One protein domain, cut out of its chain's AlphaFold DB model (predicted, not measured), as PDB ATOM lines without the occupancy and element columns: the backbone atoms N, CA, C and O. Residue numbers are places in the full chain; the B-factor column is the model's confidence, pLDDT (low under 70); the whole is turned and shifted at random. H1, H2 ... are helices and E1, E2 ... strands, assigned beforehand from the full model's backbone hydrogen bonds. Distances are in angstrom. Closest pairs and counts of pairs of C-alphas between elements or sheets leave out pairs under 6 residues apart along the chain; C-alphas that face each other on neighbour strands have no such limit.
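Overview. This is residues 308 to 359 of the 422 residues of the protein "Conserved region in glutamate synthase family protein" of Mycobacteroides abscessus subsp. bolletii 1513 (UniProt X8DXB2). A narrow hairpin of two strands, E1 and E2, makes one part of the model and a short helix, H1, makes another, joined by a wide loop, residues 327 to 340, of which 329 to 335 stick out free. The stretch before H1 is tied to the end of that loop by a short parallel pairing of residues 310 to 311 with 338 to 339. The printed part has 52 residues, with one named helix and two named strands in the order H1, E1, E2; the sheet, E1 - E2, is antiparallel. The class is mixed, helices and strands, with under half of the residues in named elements. The whole is only just compact, close to loose, with a radius of gyration of the C-alphas of 11.7 A and spans of 32 by 28 by 17 A.

Along the chain. The printed part begins at Leu 308, and H1 follows at residues 318 to 326, 11.7 A long, from C-alpha 318 at (6.444, 22.698, -38.806). E1 is residues 341 to 346, 15.7 A long, from C-alpha 341 at (16.018, 32.285, -38.952). E2 is residues 349 to 354, 16.6 A long, ending with C-alpha 354 at (11.819, 31.893, -41.181).

Arrangement. In H1 every O i to N i+4 pair is within hydrogen-bond range. H1 and E2 are apart. E1 and E2 form a hairpin, antiparallel at 154 degrees between their directions. The C-alphas of Leu 341 and Leu 354 face each other at 4.8 A. N 342 and O 353, at 2.8 A, and N 351 and O 344, at 2.8 A, are within hydrogen-bond range.

Size, cuts and confidence. The C-alphas farthest apart, those of Gly 332 and Asn 359, are 35.3 A apart. The printed part has no cut. The link from H1 to E1, 14 residues, is long; that from E1 to E2, 2 residues, is tight. Mean pLDDT of the printed part is 76.1, and residues 308 to 309, 329 to 334 and 356 to 359 are under 70.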
ATOM      1  N   LEU A 308      26.233  21.253 -39.500       65.44
ATOM      2  CA  LEU A 308      26.617  22.583 -39.017       65.44
ATOM      3  C   LEU A 308      26.299  23.639 -40.087       65.44
ATOM      4  O   LEU A 308      26.775  23.491 -41.214       65.44
ATOM      5  N   PRO A 309      25.682  24.786 -39.739       69.06
ATOM      6  CA  PRO A 309      24.498  24.988 -38.884       69.06
ATOM      7  C   PRO A 309      23.204  24.430 -39.511       69.06
ATOM      8  O   PRO A 309      23.167  24.203 -40.717       69.06
ATOM      9  N   ALA A 310      22.127  24.276 -38.727       75.44
ATOM     10  CA  ALA A 310      20.812  23.876 -39.258       75.44
ATOM     11  C   ALA A 310      20.377  24.842 -40.373       75.44
ATOM     12  O   ALA A 310      20.409  26.055 -40.147       75.44
ATOM     13  N   ASP A 311      19.970  24.359 -41.548       77.75
ATOM     14  CA  ASP A 311      19.537  25.232 -42.648       77.75
ATOM     15  C   ASP A 311      18.026  25.131 -42.860       77.75
ATOM     16  O   ASP A 311      17.511  24.219 -43.504       77.75
ATOM     17  N   VAL A 312      17.299  26.118 -42.334       84.44
ATOM     18  CA  VAL A 312      15.836  26.164 -42.436       84.44
ATOM     19  C   VAL A 312      15.348  27.048 -43.585       84.44
ATOM     20  O   VAL A 312      14.155  27.331 -43.670       84.44
ATOM     21  N   ASN A 313      16.230  27.481 -44.498       76.69
ATOM     22  CA  ASN A 313      15.834  28.325 -45.635       76.69
ATOM     23  C   ASN A 313      14.813  27.647 -46.559       76.69
ATOM     24  O   ASN A 313      13.995  28.329 -47.173       76.69
ATOM     25  N   PHE A 314      14.859  26.318 -46.659       75.69
ATOM     26  CA  PHE A 314      14.008  25.533 -47.561       75.69
ATOM     27  C   PHE A 314      12.834  24.852 -46.851       75.69
ATOM     28  O   PHE A 314      12.012  24.207 -47.502       75.69
ATOM     29  N   VAL A 315      12.740  25.009 -45.530       82.44
ATOM     30  CA  VAL A 315      11.699  24.418 -44.690       82.44
ATOM     31  C   VAL A 315      10.402  25.211 -44.830       82.44
ATOM     32  O   VAL A 315      10.384  26.436 -44.699       82.44
ATOM     33  N   ARG A 316       9.294  24.512 -45.081       79.31
ATOM     34  CA  ARG A 316       7.970  25.111 -45.310       79.31
ATOM     35  C   ARG A 316       6.934  24.672 -44.282       79.31
ATOM     36  O   ARG A 316       5.957  25.389 -44.073       79.31
ATOM     37  N   THR A 317       7.141  23.532 -43.622       81.56
ATOM     38  CA  THR A 317       6.214  22.994 -42.614       81.56
ATOM     39  C   THR A 317       6.837  22.909 -41.220       81.56
ATOM     40  O   THR A 317       8.056  22.875 -41.049       81.56
ATOM     41  N   ALA A 318       5.989  22.864 -40.186       81.38
ATOM     42  CA  ALA A 318       6.444  22.698 -38.806       81.38
ATOM     43  C   ALA A 318       7.129  21.340 -38.574       81.38
ATOM     44  O   ALA A 318       8.063  21.260 -37.781       81.38
ATOM     45  N   ASP A 319       6.696  20.286 -39.271       81.75
ATOM     46  CA  ASP A 319       7.302  18.956 -39.160       81.75
ATOM     47  C   ASP A 319       8.675  18.894 -39.828       81.75
ATOM     48  O   ASP A 319       9.602  18.326 -39.258       81.75
ATOM     49  N   GLU A 320       8.846  19.549 -40.979       81.00
ATOM     50  CA  GLU A 320      10.163  19.735 -41.598       81.00
ATOM     51  C   GLU A 320      11.109  20.517 -40.681       81.00
ATOM     52  O   GLU A 320      12.255  20.113 -40.512       81.00
ATOM     53  N   PHE A 321      10.623  21.576 -40.023       84.44
ATOM     54  CA  PHE A 321      11.418  22.340 -39.057       84.44
ATOM     55  C   PHE A 321      11.817  21.493 -37.846       84.44
ATOM     56  O   PHE A 321      12.971  21.515 -37.425       84.44
ATOM     57  N   ARG A 322      10.877  20.722 -37.281       83.81
ATOM     58  CA  ARG A 322      11.164  19.805 -36.167       83.81
ATOM     59  C   ARG A 322      12.149  18.721 -36.570       83.81
ATOM     60  O   ARG A 322      12.993  18.369 -35.758       83.81
ATOM     61  N   ARG A 323      12.042  18.195 -37.792       82.44
ATOM     62  CA  ARG A 323      12.978  17.205 -38.328       82.44
ATOM     63  C   ARG A 323      14.373  17.804 -38.469       82.44
ATOM     64  O   ARG A 323      15.327  17.175 -38.037       82.44
ATOM     65  N   GLU A 324      14.475  19.016 -39.007       81.38
ATOM     66  CA  GLU A 324      15.748  19.718 -39.180       81.38
ATOM     67  C   GLU A 324      16.410  20.023 -37.830       81.38
ATOM     68  O   GLU A 324      17.534  19.607 -37.569       81.38
ATOM     69  N   MET A 325      15.672  20.639 -36.907       83.38
ATOM     70  CA  MET A 325      16.168  20.926 -35.557       83.38
ATOM     71  C   MET A 325      16.383  19.660 -34.713       83.38
ATOM     72  O   MET A 325      17.182  19.669 -33.780       83.38
ATOM     73  N   GLY A 326      15.683  18.571 -35.029       77.88
ATOM     74  CA  GLY A 326      15.793  17.277 -34.358       77.88
ATOM     75  C   GLY A 326      17.089  16.527 -34.663       77.88
ATOM     76  O   GLY A 326      17.421  15.603 -33.926       77.88
ATOM     77  N   GLN A 327      17.838  16.943 -35.690       73.12
ATOM     78  CA  GLN A 327      19.182  16.425 -35.979       73.12
ATOM     79  C   GLN A 327      20.212  16.864 -34.928       73.12
ATOM     80  O   GLN A 327      21.289  16.281 -34.835       73.12
ATOM     81  N   PHE A 328      19.884  17.872 -34.115       75.06
ATOM     82  CA  PHE A 328      20.779  18.416 -33.107       75.06
ATOM     83  C   PHE A 328      20.384  17.936 -31.708       75.06
ATOM     84  O   PHE A 328      19.218  17.990 -31.304       75.06
ATOM     85  N   ALA A 329      21.376  17.501 -30.926       69.75
ATOM     86  CA  ALA A 329      21.159  17.129 -29.534       69.75
ATOM     87  C   ALA A 329      20.705  18.357 -28.727       69.75
ATOM     88  O   ALA A 329      21.420  19.354 -28.639       69.75
ATOM     89  N   ARG A 330      19.505  18.275 -28.138       69.19
ATOM     90  CA  ARG A 330      18.895  19.347 -27.324       69.19
ATOM     91  C   ARG A 330      19.455  19.429 -25.904       69.19
ATOM     92  O   ARG A 330      19.264  20.433 -25.231       69.19
ATOM     93  N   PHE A 331      20.126  18.372 -25.459       61.66
ATOM     94  CA  PHE A 331      20.792  18.297 -24.166       61.66
ATOM     95  C   PHE A 331      22.304  18.350 -24.393       61.66
ATOM     96  O   PHE A 331      22.822  17.600 -25.216       61.66
ATOM     97  N   GLY A 332      22.993  19.255 -23.697       60.44
ATOM     98  CA  GLY A 332      24.446  19.450 -23.793       60.44
ATOM     99  C   GLY A 332      24.888  20.568 -24.745       60.44
ATOM    100  O   GLY A 332      25.912  21.197 -24.491       60.44
ATOM    101  N   ASN A 333      24.100  20.886 -25.778       61.75
ATOM    102  CA  ASN A 333      24.350  22.045 -26.637       61.75
ATOM    103  C   ASN A 333      23.669  23.290 -26.064       61.75
ATOM    104  O   ASN A 333      22.445  23.402 -26.081       61.75
ATOM    105  N   ASN A 334      24.476  24.231 -25.573       66.44
ATOM    106  CA  ASN A 334      23.981  25.502 -25.040       66.44
ATOM    107  C   ASN A 334      23.697  26.539 -26.140       66.44
ATOM    108  O   ASN A 334      22.963  27.489 -25.891       66.44
ATOM    109  N   ASP A 335      24.235  26.331 -27.347       71.12
ATOM    110  CA  ASP A 335      24.104  27.238 -28.486       71.12
ATOM    111  C   ASP A 335      23.781  26.457 -29.769       71.12
ATOM    112  O   ASP A 335      24.466  25.492 -30.112       71.12
ATOM    113  N   PHE A 336      22.765  26.908 -30.513       73.88
ATOM    114  CA  PHE A 336      22.441  26.398 -31.849       73.88
ATOM    115  C   PHE A 336      22.653  27.501 -32.875       73.88
ATOM    116  O   PHE A 336      22.033  28.563 -32.803       73.88
ATOM    117  N   GLN A 337      23.495  27.237 -33.869       77.31
ATOM    118  CA  GLN A 337      23.545  28.075 -35.058       77.31
ATOM    119  C   GLN A 337      22.515  27.556 -36.060       77.31
ATOM    120  O   GLN A 337      22.510  26.372 -36.399       77.31
ATOM    121  N   VAL A 338      21.636  28.448 -36.517       80.69
ATOM    122  CA  VAL A 338      20.577  28.136 -37.482       80.69
ATOM    123  C   VAL A 338      20.577  29.194 -38.576       80.69
ATOM    124  O   VAL A 338      20.418  30.388 -38.315       80.69
ATOM    125  N   ARG A 339      20.753  28.758 -39.820       79.94
ATOM    126  CA  ARG A 339      20.663  29.589 -41.014       79.94
ATOM    127  C   ARG A 339      19.206  29.692 -41.455       79.94
ATOM    128  O   ARG A 339      18.485  28.703 -41.469       79.94
ATOM    129  N   GLY A 340      18.779  30.891 -41.846       81.38
ATOM    130  CA  GLY A 340      17.413  31.119 -42.328       81.38
ATOM    131  C   GLY A 340      16.392  31.433 -41.238       81.38
ATOM    132  O   GLY A 340      15.200  31.481 -41.530       81.38
ATOM    133  N   LEU A 341      16.839  31.695 -40.005       84.69
ATOM    134  CA  LEU A 341      16.018  32.285 -38.952       84.69
ATOM    135  C   LEU A 341      16.352  33.766 -38.773       84.69
ATOM    136  O   LEU A 341      17.510  34.159 -38.659       84.69
ATOM    137  N   SER A 342      15.309  34.579 -38.693       81.81
ATOM    138  CA  SER A 342      15.360  35.918 -38.119       81.81
ATOM    139  C   SER A 342      14.874  35.841 -36.678       81.81
ATOM    140  O   SER A 342      13.902  35.148 -36.375       81.81
ATOM    141  N   CYS A 343      15.575  36.526 -35.784       82.50
ATOM    142  CA  CYS A 343      15.243  36.590 -34.371       82.50
ATOM    143  C   CYS A 343      14.979  38.047 -34.008       82.50
ATOM    144  O   CYS A 343      15.848  38.899 -34.192       82.50
ATOM    145  N   GLN A 344      13.776  38.331 -33.516       86.69
ATOM    146  CA  GLN A 344      13.403  39.640 -33.006       86.69
ATOM    147  C   GLN A 344      13.076  39.516 -31.523       86.69
ATOM    148  O   GLN A 344      12.170  38.781 -31.138       86.69
ATOM    149  N   GLN A 345      13.804  40.247 -30.686       85.44
ATOM    150  CA  GLN A 345      13.473  40.356 -29.274       85.44
ATOM    151  C   GLN A 345      12.312  41.342 -29.103       85.44
ATOM    152  O   GLN A 345      12.360  42.453 -29.628       85.44
ATOM    153  N   THR A 346      11.268  40.921 -28.399       86.19
ATOM    154  CA  THR A 346      10.150  41.768 -27.970       86.19
ATOM    155  C   THR A 346       9.981  41.549 -26.471       86.19
ATOM    156  O   THR A 346       9.600  40.458 -26.050       86.19
ATOM    157  N   ASP A 347      10.332  42.557 -25.674       85.88
ATOM    158  CA  ASP A 347      10.406  42.478 -24.210       85.88
ATOM    159  C   ASP A 347      11.272  41.288 -23.728       85.88
ATOM    160  O   ASP A 347      12.444  41.168 -24.106       85.88
ATOM    161  N   ASP A 348      10.687  40.390 -22.929       87.44
ATOM    162  CA  ASP A 348      11.298  39.156 -22.414       87.44
ATOM    163  C   ASP A 348      11.095  37.937 -23.329       87.44
ATOM    164  O   ASP A 348      11.325  36.803 -22.915       87.44
ATOM    165  N   VAL A 349      10.635  38.123 -24.570       86.25
ATOM    166  CA  VAL A 349      10.353  37.023 -25.501       86.25
ATOM    167  C   VAL A 349      11.135  37.197 -26.800       86.25
ATOM    168  O   VAL A 349      11.241  38.287 -27.359       86.25
ATOM    169  N   PHE A 350      11.660  36.092 -27.325       81.75
ATOM    170  CA  PHE A 350      12.243  36.045 -28.663       81.75
ATOM    171  C   PHE A 350      11.220  35.512 -29.665       81.75
ATOM    172  O   PHE A 350      10.688  34.413 -29.512       81.75
ATOM    173  N   VAL A 351      10.959  36.289 -30.713       83.69
ATOM    174  CA  VAL A 351      10.144  35.889 -31.859       83.69
ATOM    175  C   VAL A 351      11.078  35.420 -32.968       83.69
ATOM    176  O   VAL A 351      11.821  36.213 -33.546       83.69
ATOM    177  N   LEU A 352      11.024  34.126 -33.274       81.50
ATOM    178  CA  LEU A 352      11.765  33.517 -34.376       81.50
ATOM    179  C   LEU A 352      10.874  33.442 -35.621       81.50
ATOM    180  O   LEU A 352       9.744  32.957 -35.545       81.50
ATOM    181  N   ARG A 353      11.367  33.905 -36.775       81.62
ATOM    182  CA  ARG A 353      10.672  33.790 -38.070       81.62
ATOM    183  C   ARG A 353      11.606  33.235 -39.136       81.62
ATOM    184  O   ARG A 353      12.762  33.646 -39.208       81.62
ATOM    185  N   LEU A 354      11.091  32.365 -40.001       82.06
ATOM    186  CA  LEU A 354      11.819  31.893 -41.181       82.06
ATOM    187  C   LEU A 354      12.058  33.067 -42.138       82.06
ATOM    188  O   LEU A 354      11.112  33.731 -42.559       82.06
ATOM    189  N   ALA A 355      13.320  33.323 -42.473       72.31
ATOM    190  CA  ALA A 355      13.748  34.484 -43.250       72.31
ATOM    191  C   ALA A 355      13.268  34.453 -44.714       72.31
ATOM    192  O   ALA A 355      13.155  35.502 -45.335       72.31
ATOM    193  N   HIS A 356      12.949  33.269 -45.250       64.75
ATOM    194  CA  HIS A 356      12.576  33.066 -46.657       64.75
ATOM    195  C   HIS A 356      11.139  32.554 -46.843       64.75
ATOM    196  O   HIS A 356      10.811  31.988 -47.884       64.75
ATOM    197  N   SER A 357      10.262  32.731 -45.849       53.81
ATOM    198  CA  SER A 357       8.857  32.347 -46.012       53.81
ATOM    199  C   SER A 357       8.177  33.310 -47.001       53.81
ATOM    200  O   SER A 357       8.138  34.512 -46.722       53.81
ATOM    201  N   PRO A 358       7.651  32.844 -48.153       43.25
ATOM    202  CA  PRO A 358       6.853  33.700 -49.021       43.25
ATOM    203  C   PRO A 358       5.622  34.138 -48.225       43.25
ATOM    204  O   PRO A 358       4.958  33.298 -47.622       43.25
ATOM    205  N   ASN A 359       5.381  35.451 -48.170       40.44
ATOM    206  CA  ASN A 359       4.275  36.113 -47.471       40.44
ATOM    207  C   ASN A 359       3.075  35.192 -47.185       40.44
ATOM    208  O   ASN A 359       2.259  34.937 -48.068       40.44
TER     209      ASN A 359